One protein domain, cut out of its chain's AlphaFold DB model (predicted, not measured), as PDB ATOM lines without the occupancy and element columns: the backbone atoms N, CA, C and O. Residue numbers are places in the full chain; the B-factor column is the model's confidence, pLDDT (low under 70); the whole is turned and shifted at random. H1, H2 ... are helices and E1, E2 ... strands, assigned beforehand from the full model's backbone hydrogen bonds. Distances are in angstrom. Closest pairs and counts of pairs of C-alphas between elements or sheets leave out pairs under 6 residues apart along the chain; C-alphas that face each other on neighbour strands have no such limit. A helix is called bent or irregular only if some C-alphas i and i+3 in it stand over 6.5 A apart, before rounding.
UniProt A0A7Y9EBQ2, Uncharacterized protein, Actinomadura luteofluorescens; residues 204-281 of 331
ATOM      1  N   ARG A 204     360.787 434.638 411.145       63.75
ATOM      2  CA  ARG A 204     360.864 435.152 409.773       63.75
ATOM      3  C   ARG A 204     361.173 434.028 408.798       63.75
ATOM      4  O   ARG A 204     360.510 433.902 407.771       63.75
ATOM      5  N   ARG A 205     362.126 433.155 409.137       70.56
ATOM      6  CA  ARG A 205     362.501 432.003 408.308       70.56
ATOM      7  C   ARG A 205     361.373 430.979 408.210       70.56
ATOM      8  O   ARG A 205     361.116 430.473 407.116       70.56
ATOM      9  N   VAL A 206     360.685 430.702 409.320       72.50
ATOM     10  CA  VAL A 206     359.531 429.781 409.345       72.50
ATOM     11  C   VAL A 206     358.361 430.343 408.542       72.50
ATOM     12  O   VAL A 206     357.813 429.648 407.688       72.50
ATOM     13  N   LEU A 207     358.031 431.619 408.742       70.44
ATOM     14  CA  LEU A 207     356.998 432.323 407.989       70.44
ATOM     15  C   LEU A 207     357.317 432.346 406.491       70.44
ATOM     16  O   LEU A 207     356.458 432.029 405.671       70.44
ATOM     17  N   ALA A 208     358.564 432.652 406.128       72.69
ATOM     18  CA  ALA A 208     359.000 432.657 404.740       72.69
ATOM     19  C   ALA A 208     358.917 431.260 404.102       72.69
ATOM     20  O   ALA A 208     358.515 431.130 402.946       72.69
ATOM     21  N   GLY A 209     359.259 430.208 404.854       75.06
ATOM     22  CA  GLY A 209     359.065 428.814 404.444       75.06
ATOM     23  C   GLY A 209     357.596 428.488 404.170       75.06
ATOM     24  O   GLY A 209     357.268 428.051 403.068       75.06
ATOM     25  N   ALA A 210     356.712 428.791 405.123       74.88
ATOM     26  CA  ALA A 210     355.277 428.532 405.011       74.88
ATOM     27  C   ALA A 210     354.619 429.303 403.849       74.88
ATOM     28  O   ALA A 210     353.808 428.747 403.109       74.88
ATOM     29  N   VAL A 211     354.991 430.573 403.633       73.88
ATOM     30  CA  VAL A 211     354.489 431.371 402.501       73.88
ATOM     31  C   VAL A 211     354.983 430.804 401.169       73.88
ATOM     32  O   VAL A 211     354.187 430.665 400.239       73.88
ATOM     33  N   ARG A 212     356.268 430.430 401.066       76.25
ATOM     34  CA  ARG A 212     356.818 429.801 399.853       76.25
ATOM     35  C   ARG A 212     356.125 428.482 399.532       76.25
ATOM     36  O   ARG A 212     355.777 428.259 398.374       76.25
ATOM     37  N   GLU A 213     355.882 427.647 400.536       73.69
ATOM     38  CA  GLU A 213     355.154 426.385 400.382       73.69
ATOM     39  C   GLU A 213     353.714 426.619 399.903       73.69
ATOM     40  O   GLU A 213     353.294 426.040 398.899       73.69
ATOM     41  N   ALA A 214     352.977 427.525 400.551       70.62
ATOM     42  CA  ALA A 214     351.604 427.851 400.171       70.62
ATOM     43  C   ALA A 214     351.512 428.397 398.734       70.62
ATOM     44  O   ALA A 214     350.623 428.014 397.966       70.62
ATOM     45  N   VAL A 215     352.454 429.263 398.344       72.75
ATOM     46  CA  VAL A 215     352.548 429.793 396.977       72.75
ATOM     47  C   VAL A 215     352.906 428.695 395.981       72.75
ATOM     48  O   VAL A 215     352.302 428.652 394.909       72.75
ATOM     49  N   ALA A 216     353.834 427.795 396.314       71.94
ATOM     50  CA  ALA A 216     354.203 426.662 395.465       71.94
ATOM     51  C   ALA A 216     353.024 425.698 395.251       71.94
ATOM     52  O   ALA A 216     352.749 425.309 394.113       71.94
ATOM     53  N   LEU A 217     352.275 425.385 396.312       66.75
ATOM     54  CA  LEU A 217     351.080 424.542 396.249       66.75
ATOM     55  C   LEU A 217     350.003 425.160 395.347       66.75
ATOM     56  O   LEU A 217     349.474 424.501 394.453       66.75
ATOM     57  N   ALA A 218     349.709 426.448 395.537       67.12
ATOM     58  CA  ALA A 218     348.708 427.149 394.738       67.12
ATOM     59  C   ALA A 218     349.152 427.345 393.275       67.12
ATOM     60  O   ALA A 218     348.337 427.287 392.355       67.12
ATOM     61  N   ALA A 219     350.452 427.528 393.044       65.94
ATOM     62  CA  ALA A 219     351.057 427.615 391.723       65.94
ATOM     63  C   ALA A 219     351.028 426.306 390.923       65.94
ATOM     64  O   ALA A 219     350.987 426.357 389.692       65.94
ATOM     65  N   GLY A 220     351.088 425.159 391.606       62.97
ATOM     66  CA  GLY A 220     350.982 423.834 390.993       62.97
ATOM     67  C   GLY A 220     349.583 423.520 390.451       62.97
ATOM     68  O   GLY A 220     349.439 422.647 389.596       62.97
ATOM     69  N   GLY A 221     348.554 424.255 390.886       60.34
ATOM     70  CA  GLY A 221     347.201 424.167 390.343       60.34
ATOM     71  C   GLY A 221     347.094 424.872 388.993       60.34
ATOM     72  O   GLY A 221     346.782 426.058 388.935       60.34
ATOM     73  N   VAL A 222     347.364 424.169 387.893       69.06
ATOM     74  CA  VAL A 222     347.180 424.717 386.539       69.06
ATOM     75  C   VAL A 222     345.730 424.577 386.072       69.06
ATOM     76  O   VAL A 222     345.154 423.493 386.115       69.06
ATOM     77  N   ASP A 223     345.157 425.675 385.575       68.00
ATOM     78  CA  ASP A 223     343.819 425.701 384.979       68.00
ATOM     79  C   ASP A 223     343.912 425.679 383.448       68.00
ATOM     80  O   ASP A 223     344.743 426.359 382.835       68.00
ATOM     81  N   TYR A 224     343.009 424.942 382.804       76.94
ATOM     82  CA  TYR A 224     342.856 424.967 381.351       76.94
ATOM     83  C   TYR A 224     342.127 426.240 380.906       76.94
ATOM     84  O   TYR A 224     341.065 426.586 381.428       76.94
ATOM     85  N   THR A 225     342.660 426.928 379.896       72.69
ATOM     86  CA  THR A 225     342.014 428.090 379.283       72.69
ATOM     87  C   THR A 225     341.963 427.984 377.763       72.69
ATOM     88  O   THR A 225     342.870 427.466 377.122       72.69
ATOM     89  N   PHE A 226     340.894 428.517 377.174       78.81
ATOM     90  CA  PHE A 226     340.709 428.602 375.723       78.81
ATOM     91  C   PHE A 226     340.847 430.040 375.199       78.81
ATOM     92  O   PHE A 226     340.641 430.284 374.016       78.81
ATOM     93  N   HIS A 227     341.218 431.003 376.057       73.69
ATOM     94  CA  HIS A 227     341.373 432.410 375.662       73.69
ATOM     95  C   HIS A 227     342.465 432.626 374.611       73.69
ATOM     96  O   HIS A 227     342.336 433.502 373.760       73.69
ATOM     97  N   ARG A 228     343.533 431.825 374.665       76.50
ATOM     98  CA  ARG A 228     344.557 431.758 373.624       76.50
ATOM     99  C   ARG A 228     344.761 430.288 373.255       76.50
ATOM    100  O   ARG A 228     345.207 429.530 374.122       76.50
ATOM    101  N   PRO A 229     344.437 429.873 372.019       74.56
ATOM    102  CA  PRO A 229     344.673 428.506 371.569       74.56
ATOM    103  C   PRO A 229     346.145 428.119 371.729       74.56
ATOM    104  O   PRO A 229     347.045 428.936 371.502       74.56
ATOM    105  N   SER A 230     346.394 426.877 372.146       76.94
ATOM    106  CA  SER A 230     347.756 426.351 372.260       76.94
ATOM    107  C   SER A 230     348.473 426.423 370.910       76.94
ATOM    108  O   SER A 230     347.888 426.134 369.873       76.94
ATOM    109  N   ARG A 231     349.781 426.720 370.894       75.94
ATOM    110  CA  ARG A 231     350.575 426.657 369.646       75.94
ATOM    111  C   ARG A 231     350.561 425.253 369.026       75.94
ATOM    112  O   ARG A 231     350.694 425.117 367.816       75.94
ATOM    113  N   ARG A 232     350.325 424.220 369.846       77.56
ATOM    114  CA  ARG A 232     350.184 422.818 369.414       77.56
ATOM    115  C   ARG A 232     348.877 422.557 368.659       77.56
ATOM    116  O   ARG A 232     348.786 421.562 367.954       77.56
ATOM    117  N   THR A 233     347.894 423.453 368.758       79.12
ATOM    118  CA  THR A 233     346.650 423.389 367.977       79.12
ATOM    119  C   THR A 233     346.917 423.435 366.474       79.12
ATOM    120  O   THR A 233     346.205 422.785 365.725       79.12
ATOM    121  N   ALA A 234     347.986 424.101 366.021       78.31
ATOM    122  CA  ALA A 234     348.351 424.129 364.602       78.31
ATOM    123  C   ALA A 234     348.684 422.738 364.019       78.31
ATOM    124  O   ALA A 234     348.566 422.540 362.814       78.31
ATOM    125  N   ALA A 235     349.070 421.773 364.863       80.06
ATOM    126  CA  ALA A 235     349.392 420.408 364.448       80.06
ATOM    127  C   ALA A 235     348.166 419.475 364.386       80.06
ATOM    128  O   ALA A 235     348.275 418.368 363.867       80.06
ATOM    129  N   LEU A 236     347.004 419.898 364.899       77.38
ATOM    130  CA  LEU A 236     345.776 419.101 364.934       77.38
ATOM    131  C   LEU A 236     344.656 419.844 364.197       77.38
ATOM    132  O   LEU A 236     344.136 420.852 364.673       77.38
ATOM    133  N   ARG A 237     344.261 419.351 363.020       77.94
ATOM    134  CA  ARG A 237     343.174 419.966 362.244       77.94
ATOM    135  C   ARG A 237     341.827 419.735 362.936       77.94
ATOM    136  O   ARG A 237     341.474 418.603 363.242       77.94
ATOM    137  N   GLY A 238     341.073 420.814 363.155       79.06
ATOM    138  CA  GLY A 238     339.703 420.768 363.683       79.06
ATOM    139  C   GLY A 238     339.568 420.666 365.206       79.06
ATOM    140  O   GLY A 238     338.445 420.657 365.699       79.06
ATOM    141  N   VAL A 239     340.671 420.636 365.966       81.25
ATOM    142  CA  VAL A 239     340.639 420.495 367.434       81.25
ATOM    143  C   VAL A 239     341.316 421.687 368.104       81.25
ATOM    144  O   VAL A 239     342.529 421.850 368.006       81.25
ATOM    145  N   VAL A 240     340.556 422.505 368.841       81.88
ATOM    146  CA  VAL A 240     341.125 423.584 369.668       81.88
ATOM    147  C   VAL A 240     341.596 422.996 370.994       81.88
ATOM    148  O   VAL A 240     340.790 422.536 371.799       81.88
ATOM    149  N   LEU A 241     342.906 423.030 371.234       82.12
ATOM    150  CA  LEU A 241     343.480 422.562 372.493       82.12
ATOM    151  C   LEU A 241     343.504 423.701 373.520       82.12
ATOM    152  O   LEU A 241     343.895 424.823 373.165       82.12
ATOM    153  N   PRO A 242     343.163 423.427 374.791       79.81
ATOM    154  CA  PRO A 242     343.347 424.401 375.853       79.81
ATOM    155  C   PRO A 242     344.837 424.711 376.047       79.81
ATOM    156  O   PRO A 242     345.708 423.856 375.861       79.81
ATOM    157  N   SER A 243     345.141 425.943 376.442       76.62
ATOM    158  CA  SER A 243     346.435 426.309 377.013       76.62
ATOM    159  C   SER A 243     346.384 426.187 378.538       76.62
ATOM    160  O   SER A 243     345.328 426.351 379.149       76.62
ATOM    161  N   LEU A 244     347.521 425.874 379.161       73.56
ATOM    162  CA  LEU A 244     347.641 425.888 380.617       73.56
ATOM    163  C   LEU A 244     347.884 427.323 381.075       73.56
ATOM    164  O   LEU A 244     348.807 427.991 380.599       73.56
ATOM    165  N   ARG A 245     347.060 427.792 382.007       70.44
ATOM    166  CA  ARG A 245     347.261 429.056 382.705       70.44
ATOM    167  C   ARG A 245     347.589 428.753 384.159       70.44
ATOM    168  O   ARG A 245     346.838 428.059 384.835       70.44
ATOM    169  N   ARG A 246     348.690 429.325 384.645       66.06
ATOM    170  CA  ARG A 246     349.002 429.363 386.074       66.06
ATOM    171  C   ARG A 246     348.200 430.508 386.706       66.06
ATOM    172  O   ARG A 246     348.431 431.660 386.323       66.06
ATOM    173  N   PRO A 247     347.224 430.239 387.585       64.75
ATOM    174  CA  PRO A 247     346.567 431.297 388.336       64.75
ATOM    175  C   PRO A 247     347.586 431.981 389.259       64.75
ATOM    176  O   PRO A 247     348.490 431.338 389.792       64.75
ATOM    177  N   LEU A 248     347.460 433.301 389.426       64.56
ATOM    178  CA  LEU A 248     348.193 434.017 390.469       64.56
ATOM    179  C   LEU A 248     347.555 433.649 391.816       64.56
ATOM    180  O   LEU A 248     346.338 433.810 391.952       64.56
ATOM    181  N   PRO A 249     348.322 433.134 392.788       65.69
ATOM    182  CA  PRO A 249     347.760 432.731 394.065       65.69
ATOM    183  C   PRO A 249     347.340 433.959 394.875       65.69
ATOM    184  O   PRO A 249     348.087 434.928 394.991       65.69
ATOM    185  N   VAL A 250     346.136 433.910 395.445       66.81
ATOM    186  CA  VAL A 250     345.671 434.888 396.435       66.81
ATOM    187  C   VAL A 250     345.982 434.312 397.811       66.81
ATOM    188  O   VAL A 250     345.370 433.324 398.215       66.81
ATOM    189  N   VAL A 251     346.945 434.906 398.511       65.44
ATOM    190  CA  VAL A 251     347.362 434.472 399.849       65.44
ATOM    191  C   VAL A 251     346.671 435.356 400.886       65.44
ATOM    192  O   VAL A 251     346.823 436.575 400.863       65.44
ATOM    193  N   ALA A 252     345.895 434.750 401.785       72.69
ATOM    194  CA  ALA A 252     345.347 435.428 402.955       72.69
ATOM    195  C   ALA A 252     346.225 435.108 404.166       72.69
ATOM    196  O   ALA A 252     346.463 433.937 404.456       72.69
ATOM    197  N   ILE A 253     346.692 436.140 404.864       69.31
ATOM    198  CA  ILE A 253     347.571 435.999 406.027       69.31
ATOM    199  C   ILE A 253     346.829 436.544 407.236       69.31
ATOM    200  O   ILE A 253     346.348 437.678 407.227       69.31
ATOM    201  N   VAL A 254     346.695 435.704 408.259       75.38
ATOM    202  CA  VAL A 254     346.082 436.062 409.536       75.38
ATOM    203  C   VAL A 254     347.195 436.079 410.567       75.38
ATOM    204  O   VAL A 254     347.796 435.045 410.837       75.38
ATOM    205  N   ILE A 255     347.472 437.259 411.112       71.75
ATOM    206  CA  ILE A 255     348.406 437.426 412.222       71.75
ATOM    207  C   ILE A 255     347.567 437.405 413.494       71.75
ATOM    208  O   ILE A 255     346.773 438.320 413.724       71.75
ATOM    209  N   ASP A 256     347.688 436.332 414.272       71.81
ATOM    210  CA  ASP A 256     347.084 436.257 415.599       71.81
ATOM    211  C   ASP A 256     348.003 436.965 416.598       71.81
ATOM    212  O   ASP A 256     349.170 436.605 416.739       71.81
ATOM    213  N   THR A 257     347.499 438.012 417.247       68.44
ATOM    214  CA  THR A 257     348.272 438.814 418.200       68.44
ATOM    215  C   THR A 257     347.833 438.472 419.615       68.44
ATOM    216  O   THR A 257     346.678 438.718 419.984       68.44
ATOM    217  N   SER A 258     348.748 437.961 420.437       68.88
ATOM    218  CA  SER A 258     348.539 437.895 421.883       68.88
ATOM    219  C   SER A 258     348.542 439.311 422.481       68.88
ATOM    220  O   SER A 258     348.998 440.271 421.861       68.88
ATOM    221  N   GLY A 259     348.056 439.462 423.717       58.25
ATOM    222  CA  GLY A 259     348.032 440.763 424.402       58.25
ATOM    223  C   GLY A 259     349.412 441.390 424.660       58.25
ATOM    224  O   GLY A 259     349.463 442.520 425.132       58.25
ATOM    225  N   SER A 260     350.503 440.673 424.373       54.09
ATOM    226  CA  SER A 260     351.887 441.114 424.559       54.09
ATOM    227  C   SER A 260     352.550 441.669 423.293       54.09
ATOM    228  O   SER A 260     353.685 442.113 423.392       54.09
ATOM    229  N   MET A 261     351.892 441.637 422.126       64.81
ATOM    230  CA  MET A 261     352.445 442.230 420.899       64.81
ATOM    231  C   MET A 261     352.133 443.728 420.815       64.81
ATOM    232  O   MET A 261     350.964 444.125 420.866       64.81
ATOM    233  N   GLY A 262     353.180 444.543 420.662       69.12
ATOM    234  CA  GLY A 262     353.074 445.984 420.429       69.12
ATOM    235  C   GLY A 262     352.818 446.345 418.959       69.12
ATOM    236  O   GLY A 262     352.783 445.482 418.078       69.12
ATOM    237  N   GLU A 263     352.650 447.640 418.674       70.88
ATOM    238  CA  GLU A 263     352.478 448.135 417.296       70.88
ATOM    239  C   GLU A 263     353.723 447.881 416.427       70.88
ATOM    240  O   GLU A 263     353.586 447.492 415.266       70.88
ATOM    241  N   ASP A 264     354.924 448.000 417.003       69.12
ATOM    242  CA  ASP A 264     356.197 447.770 416.305       69.12
ATOM    243  C   ASP A 264     356.405 446.294 415.918       69.12
ATOM    244  O   ASP A 264     356.892 445.988 414.824       69.12
ATOM    245  N   ASP A 265     355.968 445.363 416.773       66.94
ATOM    246  CA  ASP A 265     356.023 443.923 416.497       66.94
ATOM    247  C   ASP A 265     355.103 443.556 415.327       66.94
ATOM    248  O   ASP A 265     355.472 442.784 414.434       66.94
ATOM    249  N   LEU A 266     353.904 444.149 415.295       74.38
ATOM    250  CA  LEU A 266     352.946 443.946 414.212       74.38
ATOM    251  C   LEU A 266     353.438 444.567 412.898       74.38
ATOM    252  O   LEU A 266     353.304 443.946 411.839       74.38
ATOM    253  N   ALA A 267     354.029 445.763 412.953       73.19
ATOM    254  CA  ALA A 267     354.616 446.422 411.790       73.19
ATOM    255  C   ALA A 267     355.761 445.588 411.195       73.19
ATOM    256  O   ALA A 267     355.817 445.386 409.979       73.19
ATOM    257  N   THR A 268     356.614 445.029 412.054       73.12
ATOM    258  CA  THR A 268     357.706 444.136 411.653       73.12
ATOM    259  C   THR A 268     357.171 442.869 410.984       73.12
ATOM    260  O   THR A 268     357.634 442.500 409.906       73.12
ATOM    261  N   ALA A 269     356.149 442.230 411.559       68.81
ATOM    262  CA  ALA A 269     355.520 441.050 410.966       68.81
ATOM    263  C   ALA A 269     354.918 441.335 409.578       68.81
ATOM    264  O   ALA A 269     355.109 440.554 408.644       68.81
ATOM    265  N   LEU A 270     354.229 442.469 409.414       76.12
ATOM    266  CA  LEU A 270     353.652 442.878 408.129       76.12
ATOM    267  C   LEU A 270     354.722 443.210 407.080       76.12
ATOM    268  O   LEU A 270     354.542 442.880 405.903       76.12
ATOM    269  N   ALA A 271     355.830 443.835 407.486       74.38
ATOM    270  CA  ALA A 271     356.946 444.143 406.596       74.38
ATOM    271  C   ALA A 271     357.592 442.861 406.049       74.38
ATOM    272  O   ALA A 271     357.779 442.739 404.838       74.38
ATOM    273  N   GLU A 272     357.831 441.871 406.912       75.75
ATOM    274  CA  GLU A 272     358.418 440.586 406.511       75.75
ATOM    275  C   GLU A 272     357.501 439.789 405.584       75.75
ATOM    276  O   GLU A 272     357.926 439.311 404.531       75.75
ATOM    277  N   VAL A 273     356.208 439.712 405.914       73.69
ATOM    278  CA  VAL A 273     355.193 439.119 405.032       73.69
ATOM    279  C   VAL A 273     355.229 439.758 403.645       73.69
ATOM    280  O   VAL A 273     355.217 439.061 402.629       73.69
ATOM    281  N   THR A 274     355.265 441.088 403.603       73.69
ATOM    282  CA  THR A 274     355.265 441.842 402.349       73.69
ATOM    283  C   THR A 274     356.528 441.559 401.538       73.69
ATOM    284  O   THR A 274     356.426 441.324 400.333       73.69
ATOM    285  N   GLY A 275     357.694 441.517 402.192       75.25
ATOM    286  CA  GLY A 275     358.972 441.181 401.560       75.25
ATOM    287  C   GLY A 275     358.965 439.789 400.931       75.25
ATOM    288  O   GLY A 275     359.281 439.639 399.749       75.25
ATOM    289  N   VAL A 276     358.500 438.779 401.670       71.94
ATOM    290  CA  VAL A 276     358.413 437.403 401.156       71.94
ATOM    291  C   VAL A 276     357.435 437.304 399.980       71.94
ATOM    292  O   VAL A 276     357.743 436.652 398.983       71.94
ATOM    293  N   LEU A 277     356.267 437.958 400.053       70.38
ATOM    294  CA  LEU A 277     355.283 437.958 398.960       70.38
ATOM    295  C   LEU A 277     355.832 438.601 397.674       70.38
ATOM    296  O   LEU A 277     355.545 438.123 396.571       70.38
ATOM    297  N   GLN A 278     356.648 439.650 397.809       72.19
ATOM    298  CA  GLN A 278     357.331 440.284 396.682       72.19
ATOM    299  C   GLN A 278     358.378 439.357 396.053       72.19
ATOM    300  O   GLN A 278     358.413 439.237 394.826       72.19
ATOM    301  N   GLU A 279     359.173 438.662 396.870       70.31
ATOM    302  CA  GLU A 279     360.201 437.714 396.415       70.31
ATOM    303  C   GLU A 279     359.599 436.563 395.585       70.31
ATOM    304  O   GLU A 279     360.134 436.180 394.545       70.31
ATOM    305  N   VAL A 280     358.427 436.057 395.984       67.44
ATOM    306  CA  VAL A 280     357.725 434.963 395.283       67.44
ATOM    307  C   VAL A 280     356.872 435.427 394.090       67.44
ATOM    308  O   VAL A 280     356.143 434.630 393.492       67.44
ATOM    309  N   GLY A 281     356.957 436.707 393.712       64.44
ATOM    310  CA  GLY A 281     356.297 437.262 392.526       64.44
ATOM    311  C   GLY A 281     354.787 437.479 392.670       64.44
ATOM    312  O   GLY A 281     354.100 437.716 391.671       64.44
TER     313      GLY A 281
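AT A GLANCE: This is residues 204 to 281 of the 331 residues of an uncharacterized protein of Actinomadura luteofluorescens (UniProt A0A7Y9EBQ2). The model is a long, thin rod, with two long helices, H1 and H3, partly side by side in one half of its length, and a short two-strand ladder, E1 with E2, leading to the small helix H2 in the other half. From E2 a long stretch without a named element, residues 246 to 262, runs back past H1 to the other end of the rod, where the chain turns into H3. The printed part has 78 residues, with three named helices and two named strands in the order H1, E1, H2, E2, H3; the strands form one antiparallel sheet of order E1 - E2, and the class is mostly helix. The whole is extended, with a radius of gyration of the C-alphas of 19.5 A and spans of 66 by 18 by 15 A.

IN THESE COORDINATES: H1 runs from Arg 204, C-alpha at (360.864, 435.152, 409.773), to Gly 220, 24.1 A from first to last C-alpha. E1 is residues 223 to 225, 6.4 A long. H2 is residues 231 to 235, 8.2 A long, with C-alpha 235 at (349.392, 420.408, 364.448); it is neither bent nor irregular, but only just: C-alphas 231 and 234 are 6.1 A apart. E2 is residues 243 to 245, 6.4 A long. H3 is residues 263 to 279, 24.6 A long, and ends with C-alpha 279 at (360.201, 437.714, 396.415).

HOW THE PARTS SIT: H1 and H3 touch, with residues 272 to 277 alone of H3; their closest C-alphas, those of Ala 208 and Val 276, are 6.0 A apart. Their lines stand at a steep tilt of 40 degrees, and they run the same way. E1 and E2 are antiparallel neighbours, at 132 degrees between their directions. The C-alphas of Tyr 224 and Leu 244 face each other at 4.9 A. N 225 and O 243 are within hydrogen-bond range at 2.8 A, as are N 223 and O 245 at 3.0 A. H2 touches no helix; H1 and E2 are apart, and so are E1 and H3. In H1 and H3 every O i to N i+4 pair is within hydrogen-bond range; in H2 0 of 1 is, beside 2 of 2 O i to N i+3 pairs.

THE WHOLE: The two C-alphas farthest apart, those of Arg 237 and Ser 260, are 66.4 A apart. The printed part has no cut. The links H1 to E1 and E1 to H2 are tight, H2 to E2 is short, and E2 to H3 is long, with 17 residues. Residues 258 to 264, of which 263 to 264 belong to H3, stand free. The mean pLDDT of the printed part is 71.8; 26 residues are under 70, among them residues 217 to 223, 246 to 251 and 257 to 262.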